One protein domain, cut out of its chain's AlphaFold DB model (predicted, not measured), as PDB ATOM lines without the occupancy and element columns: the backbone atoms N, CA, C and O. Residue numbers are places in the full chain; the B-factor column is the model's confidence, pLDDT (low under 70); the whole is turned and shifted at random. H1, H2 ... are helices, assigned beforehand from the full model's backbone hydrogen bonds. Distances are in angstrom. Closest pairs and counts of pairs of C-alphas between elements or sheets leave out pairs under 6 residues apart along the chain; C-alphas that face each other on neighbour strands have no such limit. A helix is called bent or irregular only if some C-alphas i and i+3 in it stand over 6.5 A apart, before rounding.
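AT A GLANCE: This is residues 21 to 84 of the 92 residues of an uncharacterized protein of Hevea brasiliensis (UniProt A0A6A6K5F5). Two helices, H2 and H3, lie side by side as a hairpin, while a third, H1, is held away from both at the far end of a long strung-out link. A wide loop, residues 59 to 71, swings out past the end of H2 and comes back to the start of H3, and residues 58 to 64 in that region stick out. The printed part has 64 residues with three named helices, in the order H1, H2, H3, and no named strand; the class is all helix. The whole is loose, with a radius of gyration of the C-alphas of 14.6 A, and the C-alphas span 34 by 33 by 22 A.

HOW THE PARTS SIT: The three helices are equally long in residues, 11 each. H2, residues 48 to 58, and H3, residues 72 to 82, form a helical hairpin. They touch, with 7 pairs of C-alphas within 8 A; the closest C-alphas are those of Ser 49 and Trp 77, 5.5 A apart. Their lines stand at a shallow tilt of 22 degrees, and they run opposite ways. Their centres are 11.9 A apart. H1, residues 21 to 31, is apart from H2 and apart from H3. In H1 and H2 every O i to N i+4 pair is within hydrogen-bond range; in H3 5 of 7 are.

IN THESE COORDINATES: H2 runs 15.4 A from the C-alpha of Phe 48 at (-33.740, 11.994, 182.437) to that of Ala 58. H3 runs 16.0 A from the C-alpha of Ser 72 to that of Ser 82 at (-43.915, 17.497, 178.320). H3 is irregular, but only just: C-alphas 73 and 76 are 6.9 A apart. H1 begins with the C-alpha of Glu 21 at (-22.131, -7.568, 167.818) and runs 15.4 A to that of Leu 31.

THE WHOLE: The two C-alphas farthest apart are those of Glu 21 and Ser 83, at 37.5 A. Both links are long: 16 residues, 32 to 47, from H1 to H2, and 13 residues, 59 to 71, from H2 to H3. Residues 21 to 30, which belong to H1, stand free, and so do residues 32 to 38, 40 to 45 and 58 to 64. The body without these stretches has 34 residues and spans 29 by 29 by 17 A. The printed part runs from residue 21 to residue 84 of a chain of 92 residues and has no cut. The mean pLDDT of the printed part is 90.2, and no printed residue is under 70.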
ATOM      1  N   GLU A  21     -21.747  -7.298 169.209       84.50
ATOM      2  CA  GLU A  21     -22.131  -7.568 167.818       84.50
ATOM      3  C   GLU A  21     -23.604  -7.957 167.695       84.50
ATOM      4  O   GLU A  21     -24.315  -7.438 166.834       84.50
ATOM      5  N   ALA A  22     -24.086  -8.808 168.606       84.94
ATOM      6  CA  ALA A  22     -25.483  -9.230 168.632       84.94
ATOM      7  C   ALA A  22     -26.433  -8.048 168.885       84.94
ATOM      8  O   ALA A  22     -27.491  -7.951 168.258       84.94
ATOM      9  N   LEU A  23     -26.037  -7.118 169.760       85.62
ATOM     10  CA  LEU A  23     -26.804  -5.907 170.046       85.62
ATOM     11  C   LEU A  23     -26.844  -4.979 168.824       85.62
ATOM     12  O   LEU A  23     -27.921  -4.551 168.413       85.62
ATOM     13  N   VAL A  24     -25.690  -4.717 168.203       89.38
ATOM     14  CA  VAL A  24     -25.590  -3.864 167.007       89.38
ATOM     15  C   VAL A  24     -26.387  -4.448 165.840       89.38
ATOM     16  O   VAL A  24     -27.102  -3.713 165.155       89.38
ATOM     17  N   PHE A  25     -26.295  -5.761 165.617       89.38
ATOM     18  CA  PHE A  25     -27.064  -6.454 164.585       89.38
ATOM     19  C   PHE A  25     -28.572  -6.258 164.777       89.38
ATOM     20  O   PHE A  25     -29.281  -5.918 163.828       89.38
ATOM     21  N   LEU A  26     -29.064  -6.418 166.008       87.69
ATOM     22  CA  LEU A  26     -30.483  -6.243 166.306       87.69
ATOM     23  C   LEU A  26     -30.942  -4.797 166.160       87.69
ATOM     24  O   LEU A  26     -31.995  -4.577 165.569       87.69
ATOM     25  N   ILE A  27     -30.159  -3.822 166.628       88.94
ATOM     26  CA  ILE A  27     -30.483  -2.400 166.445       88.94
ATOM     27  C   ILE A  27     -30.640  -2.089 164.953       88.94
ATOM     28  O   ILE A  27     -31.662  -1.541 164.549       88.94
ATOM     29  N   LYS A  28     -29.683  -2.508 164.114       89.88
ATOM     30  CA  LYS A  28     -29.761  -2.317 162.655       89.88
ATOM     31  C   LYS A  28     -30.993  -2.982 162.044       89.88
ATOM     32  O   LYS A  28     -31.636  -2.394 161.182       89.88
ATOM     33  N   ARG A  29     -31.338  -4.186 162.505       90.12
ATOM     34  CA  ARG A  29     -32.535  -4.906 162.054       90.12
ATOM     35  C   ARG A  29     -33.833  -4.206 162.472       90.12
ATOM     36  O   ARG A  29     -34.787  -4.225 161.705       90.12
ATOM     37  N   PHE A  30     -33.895  -3.607 163.662       87.81
ATOM     38  CA  PHE A  30     -35.060  -2.821 164.082       87.81
ATOM     39  C   PHE A  30     -35.193  -1.532 163.267       87.81
ATOM     40  O   PHE A  30     -36.295  -1.207 162.838       87.81
ATOM     41  N   LEU A  31     -34.078  -0.855 162.977       89.38
ATOM     42  CA  LEU A  31     -34.059   0.335 162.119       89.38
ATOM     43  C   LEU A  31     -34.444   0.040 160.659       89.38
ATOM     44  O   LEU A  31     -34.848   0.952 159.948       89.38
ATOM     45  N   SER A  32     -34.325  -1.210 160.196       89.50
ATOM     46  CA  SER A  32     -34.733  -1.611 158.842       89.50
ATOM     47  C   SER A  32     -36.205  -2.024 158.730       89.50
ATOM     48  O   SER A  32     -36.620  -2.475 157.664       89.50
ATOM     49  N   LEU A  33     -36.976  -1.978 159.821       91.00
ATOM     50  CA  LEU A  33     -38.420  -2.208 159.769       91.00
ATOM     51  C   LEU A  33     -39.117  -1.006 159.121       91.00
ATOM     52  O   LEU A  33     -38.559   0.084 159.047       91.00
ATOM     53  N   GLU A  34     -40.361  -1.189 158.679       91.44
ATOM     54  CA  GLU A  34     -41.188  -0.127 158.086       91.44
ATOM     55  C   GLU A  34     -41.723   0.853 159.153       91.44
ATOM     56  O   GLU A  34     -42.924   1.090 159.268       91.44
ATOM     57  N   TRP A  35     -40.834   1.387 159.992       90.69
ATOM     58  CA  TRP A  35     -41.137   2.356 161.042       90.69
ATOM     59  C   TRP A  35     -40.477   3.695 160.711       90.69
ATOM     60  O   TRP A  35     -39.353   3.742 160.218       90.69
ATOM     61  N   GLN A  36     -41.148   4.801 161.024       87.75
ATOM     62  CA  GLN A  36     -40.552   6.133 160.923       87.75
ATOM     63  C   GLN A  36     -39.745   6.411 162.192       87.75
ATOM     64  O   GLN A  36     -40.290   6.867 163.194       87.75
ATOM     65  N   CYS A  37     -38.455   6.076 162.170       84.75
ATOM     66  CA  CYS A  37     -37.552   6.301 163.292       84.75
ATOM     67  C   CYS A  37     -36.266   6.997 162.838       84.75
ATOM     68  O   CYS A  37     -35.720   6.701 161.777       84.75
ATOM     69  N   GLU A  38     -35.778   7.915 163.670       86.00
ATOM     70  CA  GLU A  38     -34.510   8.610 163.474       86.00
ATOM     71  C   GLU A  38     -33.609   8.364 164.681       86.00
ATOM     72  O   GLU A  38     -34.061   8.364 165.829       86.00
ATOM     73  N   LEU A  39     -32.319   8.143 164.426       88.50
ATOM     74  CA  LEU A  39     -31.321   8.039 165.481       88.50
ATOM     75  C   LEU A  39     -30.706   9.419 165.706       88.50
ATOM     76  O   LEU A  39     -29.989   9.930 164.846       88.50
ATOM     77  N   MET A  40     -30.947   9.997 166.878       88.62
ATOM     78  CA  MET A  40     -30.375  11.283 167.262       88.62
ATOM     79  C   MET A  40     -29.540  11.149 168.529       88.62
ATOM     80  O   MET A  40     -29.909  10.450 169.471       88.62
ATOM     81  N   HIS A  41     -28.411  11.849 168.556       87.12
ATOM     82  CA  HIS A  41     -27.642  12.011 169.778       87.12
ATOM     83  C   HIS A  41     -28.264  13.129 170.620       87.12
ATOM     84  O   HIS A  41     -28.386  14.262 170.155       87.12
ATOM     85  N   VAL A  42     -28.605  12.820 171.871       84.94
ATOM     86  CA  VAL A  42     -29.102  13.788 172.855       84.94
ATOM     87  C   VAL A  42     -28.147  13.868 174.039       84.94
ATOM     88  O   VAL A  42     -27.486  12.889 174.392       84.94
ATOM     89  N   TYR A  43     -28.068  15.038 174.669       83.19
ATOM     90  CA  TYR A  43     -27.341  15.177 175.926       83.19
ATOM     91  C   TYR A  43     -27.999  14.333 177.021       83.19
ATOM     92  O   TYR A  43     -29.219  14.169 177.041       83.19
ATOM     93  N   ARG A  44     -27.199  13.817 177.960       78.94
ATOM     94  CA  ARG A  44     -27.709  13.027 179.092       78.94
ATOM     95  C   ARG A  44     -28.767  13.801 179.880       78.94
ATOM     96  O   ARG A  44     -29.779  13.235 180.276       78.94
ATOM     97  N   GLU A  45     -28.551  15.103 180.032       82.88
ATOM     98  CA  GLU A  45     -29.434  16.045 180.722       82.88
ATOM     99  C   GLU A  45     -30.733  16.348 179.956       82.88
ATOM    100  O   GLU A  45     -31.574  17.099 180.429       82.88
ATOM    101  N   ALA A  46     -30.915  15.792 178.760       80.81
ATOM    102  CA  ALA A  46     -32.181  15.836 178.032       80.81
ATOM    103  C   ALA A  46     -32.915  14.484 178.073       80.81
ATOM    104  O   ALA A  46     -34.007  14.372 177.534       80.81
ATOM    105  N   ASN A  47     -32.337  13.453 178.704       88.00
ATOM    106  CA  ASN A  47     -32.865  12.087 178.683       88.00
ATOM    107  C   ASN A  47     -33.103  11.518 180.095       88.00
ATOM    108  O   ASN A  47     -32.858  10.337 180.359       88.00
ATOM    109  N   PHE A  48     -33.568  12.362 181.024       90.88
ATOM    110  CA  PHE A  48     -33.740  11.994 182.437       90.88
ATOM    111  C   PHE A  48     -34.715  10.843 182.661       90.88
ATOM    112  O   PHE A  48     -34.465   9.998 183.516       90.88
ATOM    113  N   SER A  49     -35.805  10.771 181.893       91.44
ATOM    114  CA  SER A  49     -36.778   9.682 182.016       91.44
ATOM    115  C   SER A  49     -36.129   8.322 181.738       91.44
ATOM    116  O   SER A  49     -36.329   7.375 182.500       91.44
ATOM    117  N   ALA A  50     -35.300   8.226 180.692       91.50
ATOM    118  CA  ALA A  50     -34.581   6.996 180.374       91.50
ATOM    119  C   ALA A  50     -33.470   6.693 181.392       91.50
ATOM    120  O   ALA A  50     -33.331   5.541 181.802       91.50
ATOM    121  N   ASP A  51     -32.717   7.706 181.836       92.00
ATOM    122  CA  ASP A  51     -31.678   7.554 182.867       92.00
ATOM    123  C   ASP A  51     -32.278   7.050 184.192       92.00
ATOM    124  O   ASP A  51     -31.786   6.083 184.779       92.00
ATOM    125  N   TYR A  52     -33.407   7.628 184.618       93.81
ATOM    126  CA  TYR A  52     -34.152   7.175 185.789       93.81
ATOM    127  C   TYR A  52     -34.613   5.723 185.636       93.81
ATOM    128  O   TYR A  52     -34.384   4.919 186.536       93.81
ATOM    129  N   LEU A  53     -35.235   5.361 184.507       93.38
ATOM    130  CA  LEU A  53     -35.739   4.000 184.292       93.38
ATOM    131  C   LEU A  53     -34.614   2.961 184.226       93.38
ATOM    132  O   LEU A  53     -34.777   1.863 184.759       93.38
ATOM    133  N   ALA A  54     -33.464   3.303 183.642       92.56
ATOM    134  CA  ALA A  54     -32.290   2.434 183.627       92.56
ATOM    135  C   ALA A  54     -31.750   2.186 185.048       92.56
ATOM    136  O   ALA A  54     -31.503   1.039 185.426       92.56
ATOM    137  N   ASN A  55     -31.638   3.242 185.861       93.25
ATOM    138  CA  ASN A  55     -31.219   3.132 187.263       93.25
ATOM    139  C   ASN A  55     -32.250   2.378 188.116       93.25
ATOM    140  O   ASN A  55     -31.891   1.543 188.945       93.25
ATOM    141  N   TYR A  56     -33.540   2.627 187.889       94.12
ATOM    142  CA  TYR A  56     -34.623   1.922 188.563       94.12
ATOM    143  C   TYR A  56     -34.590   0.423 188.245       94.12
ATOM    144  O   TYR A  56     -34.656  -0.396 189.162       94.12
ATOM    145  N   ALA A  57     -34.391   0.048 186.978       93.44
ATOM    146  CA  ALA A  57     -34.276  -1.348 186.564       93.44
ATOM    147  C   ALA A  57     -33.098  -2.073 187.237       93.44
ATOM    148  O   ALA A  57     -33.227  -3.248 187.574       93.44
ATOM    149  N   ALA A  58     -31.987  -1.376 187.507       94.06
ATOM    150  CA  ALA A  58     -30.841  -1.946 188.221       94.06
ATOM    151  C   ALA A  58     -31.154  -2.326 189.684       94.06
ATOM    152  O   ALA A  58     -30.467  -3.169 190.259       94.06
ATOM    153  N   SER A  59     -32.195  -1.738 190.282       93.69
ATOM    154  CA  SER A  59     -32.673  -2.099 191.626       93.69
ATOM    155  C   SER A  59     -33.600  -3.323 191.643       93.69
ATOM    156  O   SER A  59     -33.890  -3.873 192.708       93.69
ATOM    157  N   LEU A  60     -34.070  -3.765 190.473       93.62
ATOM    158  CA  LEU A  60     -34.979  -4.897 190.334       93.62
ATOM    159  C   LEU A  60     -34.206  -6.209 190.160       93.62
ATOM    160  O   LEU A  60     -33.048  -6.254 189.749       93.62
ATOM    161  N   ARG A  61     -34.878  -7.327 190.445       94.88
ATOM    162  CA  ARG A  61     -34.328  -8.657 190.147       94.88
ATOM    163  C   ARG A  61     -34.215  -8.849 188.637       94.88
ATOM    164  O   ARG A  61     -35.074  -8.386 187.898       94.88
ATOM    165  N   ILE A  62     -33.216  -9.602 188.181       93.12
ATOM    166  CA  ILE A  62     -33.075  -9.942 186.758       93.12
ATOM    167  C   ILE A  62     -34.355 -10.625 186.260       93.12
ATOM    168  O   ILE A  62     -34.814 -11.606 186.845       93.12
ATOM    169  N   GLY A  63     -34.921 -10.105 185.174       91.38
ATOM    170  CA  GLY A  63     -36.155 -10.607 184.584       91.38
ATOM    171  C   GLY A  63     -36.857  -9.552 183.737       91.38
ATOM    172  O   GLY A  63     -36.388  -8.422 183.615       91.38
ATOM    173  N   LEU A  64     -37.990  -9.938 183.151       91.00
ATOM    174  CA  LEU A  64     -38.910  -9.012 182.498       91.00
ATOM    175  C   LEU A  64     -39.890  -8.471 183.541       91.00
ATOM    176  O   LEU A  64     -40.582  -9.249 184.195       91.00
ATOM    177  N   HIS A  65     -39.969  -7.149 183.650       91.00
ATOM    178  CA  HIS A  65     -40.921  -6.455 184.514       91.00
ATOM    179  C   HIS A  65     -41.822  -5.593 183.643       91.00
ATOM    180  O   HIS A  65     -41.347  -4.665 182.992       91.00
ATOM    181  N   ILE A  66     -43.112  -5.919 183.608       93.31
ATOM    182  CA  ILE A  66     -44.136  -5.117 182.933       93.31
ATOM    183  C   ILE A  66     -44.847  -4.305 184.010       93.31
ATOM    184  O   ILE A  66     -45.250  -4.853 185.035       93.31
ATOM    185  N   MET A  67     -44.962  -2.999 183.795       90.31
ATOM    186  CA  MET A  67     -45.592  -2.077 184.735       90.31
ATOM    187  C   MET A  67     -46.851  -1.495 184.093       90.31
ATOM    188  O   MET A  67     -46.769  -0.912 183.017       90.31
ATOM    189  N   GLU A  68     -47.994  -1.625 184.767       94.12
ATOM    190  CA  GLU A  68     -49.278  -1.051 184.319       94.12
ATOM    191  C   GLU A  68     -49.305   0.483 184.423       94.12
ATOM    192  O   GLU A  68     -50.106   1.154 183.776       94.12
ATOM    193  N   ALA A  69     -48.425   1.050 185.251       92.19
ATOM    194  CA  ALA A  69     -48.286   2.481 185.455       92.19
ATOM    195  C   ALA A  69     -46.805   2.865 185.617       92.19
ATOM    196  O   ALA A  69     -46.010   2.059 186.115       92.19
ATOM    197  N   PRO A  70     -46.420   4.094 185.233       91.56
ATOM    198  CA  PRO A  70     -45.063   4.586 185.438       91.56
ATOM    199  C   PRO A  70     -44.699   4.631 186.937       91.56
ATOM    200  O   PRO A  70     -45.527   5.046 187.754       91.56
ATOM    201  N   PRO A  71     -43.465   4.249 187.328       94.19
ATOM    202  CA  PRO A  71     -43.006   4.398 188.705       94.19
ATOM    203  C   PRO A  71     -43.055   5.867 189.139       94.19
ATOM    204  O   PRO A  71     -42.686   6.760 188.380       94.19
ATOM    205  N   SER A  72     -43.466   6.136 190.381       93.44
ATOM    206  CA  SER A  72     -43.701   7.504 190.875       93.44
ATOM    207  C   SER A  72     -42.499   8.440 190.697       93.44
ATOM    208  O   SER A  72     -42.673   9.623 190.407       93.44
ATOM    209  N   GLY A  73     -41.277   7.914 190.801       92.94
ATOM    210  CA  GLY A  73     -40.060   8.703 190.627       92.94
ATOM    211  C   GLY A  73     -39.752   9.125 189.187       92.94
ATOM    212  O   GLY A  73     -38.898   9.982 189.020       92.94
ATOM    213  N   VAL A  74     -40.442   8.615 188.158       94.88
ATOM    214  CA  VAL A  74     -40.278   9.116 186.775       94.88
ATOM    215  C   VAL A  74     -41.252  10.249 186.439       94.88
ATOM    216  O   VAL A  74     -41.031  10.994 185.489       94.88
ATOM    217  N   LEU A  75     -42.332  10.407 187.213       95.00
ATOM    218  CA  LEU A  75     -43.452  11.288 186.858       95.00
ATOM    219  C   LEU A  75     -43.040  12.752 186.676       95.00
ATOM    220  O   LEU A  75     -43.518  13.415 185.760       95.00
ATOM    221  N   HIS A  76     -42.140  13.255 187.521       92.44
ATOM    222  CA  HIS A  76     -41.661  14.632 187.412       92.44
ATOM    223  C   HIS A  76     -40.790  14.844 186.167       92.44
ATOM    224  O   HIS A  76     -40.906  15.881 185.524       92.44
ATOM    225  N   TRP A  77     -39.997  13.844 185.765       93.19
ATOM    226  CA  TRP A  77     -39.229  13.899 184.520       93.19
ATOM    227  C   TRP A  77     -40.130  13.899 183.290       93.19
ATOM    228  O   TRP A  77     -39.901  14.685 182.377       93.19
ATOM    229  N   LEU A  78     -41.199  13.098 183.297       92.25
ATOM    230  CA  LEU A  78     -42.205  13.123 182.231       92.25
ATOM    231  C   LEU A  78     -42.920  14.477 182.154       92.25
ATOM    232  O   LEU A  78     -43.139  15.001 181.063       92.25
ATOM    233  N   LEU A  79     -43.254  15.073 183.304       93.00
ATOM    234  CA  LEU A  79     -43.856  16.404 183.345       93.00
ATOM    235  C   LEU A  79     -42.903  17.462 182.770       93.00
ATOM    236  O   LEU A  79     -43.324  18.280 181.952       93.00
ATOM    237  N   HIS A  80     -41.631  17.427 183.162       91.19
ATOM    238  CA  HIS A  80     -40.602  18.338 182.663       91.19
ATOM    239  C   HIS A  80     -40.412  18.210 181.148       91.19
ATOM    240  O   HIS A  80     -40.376  19.228 180.461       91.19
ATOM    241  N   ASP A  81     -40.361  16.979 180.640       89.06
ATOM    242  CA  ASP A  81     -40.252  16.681 179.210       89.06
ATOM    243  C   ASP A  81     -41.461  17.231 178.436       89.06
ATOM    244  O   ASP A  81     -41.305  18.011 177.497       89.06
ATOM    245  N   SER A  82     -42.680  16.964 178.921       91.62
ATOM    246  CA  SER A  82     -43.915  17.497 178.320       91.62
ATOM    247  C   SER A  82     -44.014  19.029 178.348       91.62
ATOM    248  O   SER A  82     -44.688  19.620 177.509       91.62
ATOM    249  N   SER A  83     -43.333  19.670 179.303       92.25
ATOM    250  CA  SER A  83     -43.330  21.126 179.487       92.25
ATOM    251  C   SER A  83     -42.132  21.813 178.815       92.25
ATOM    252  O   SER A  83     -42.015  23.034 178.900       92.25
ATOM    253  N   GLY A  84     -41.231  21.061 178.168       86.50
ATOM    254  CA  GLY A  84     -40.035  21.605 177.515       86.50
ATOM    255  C   GLY A  84     -38.997  22.182 178.486       86.50
ATOM    256  O   GLY A  84     -38.293  23.135 178.145       86.50
TER     257      GLY A  84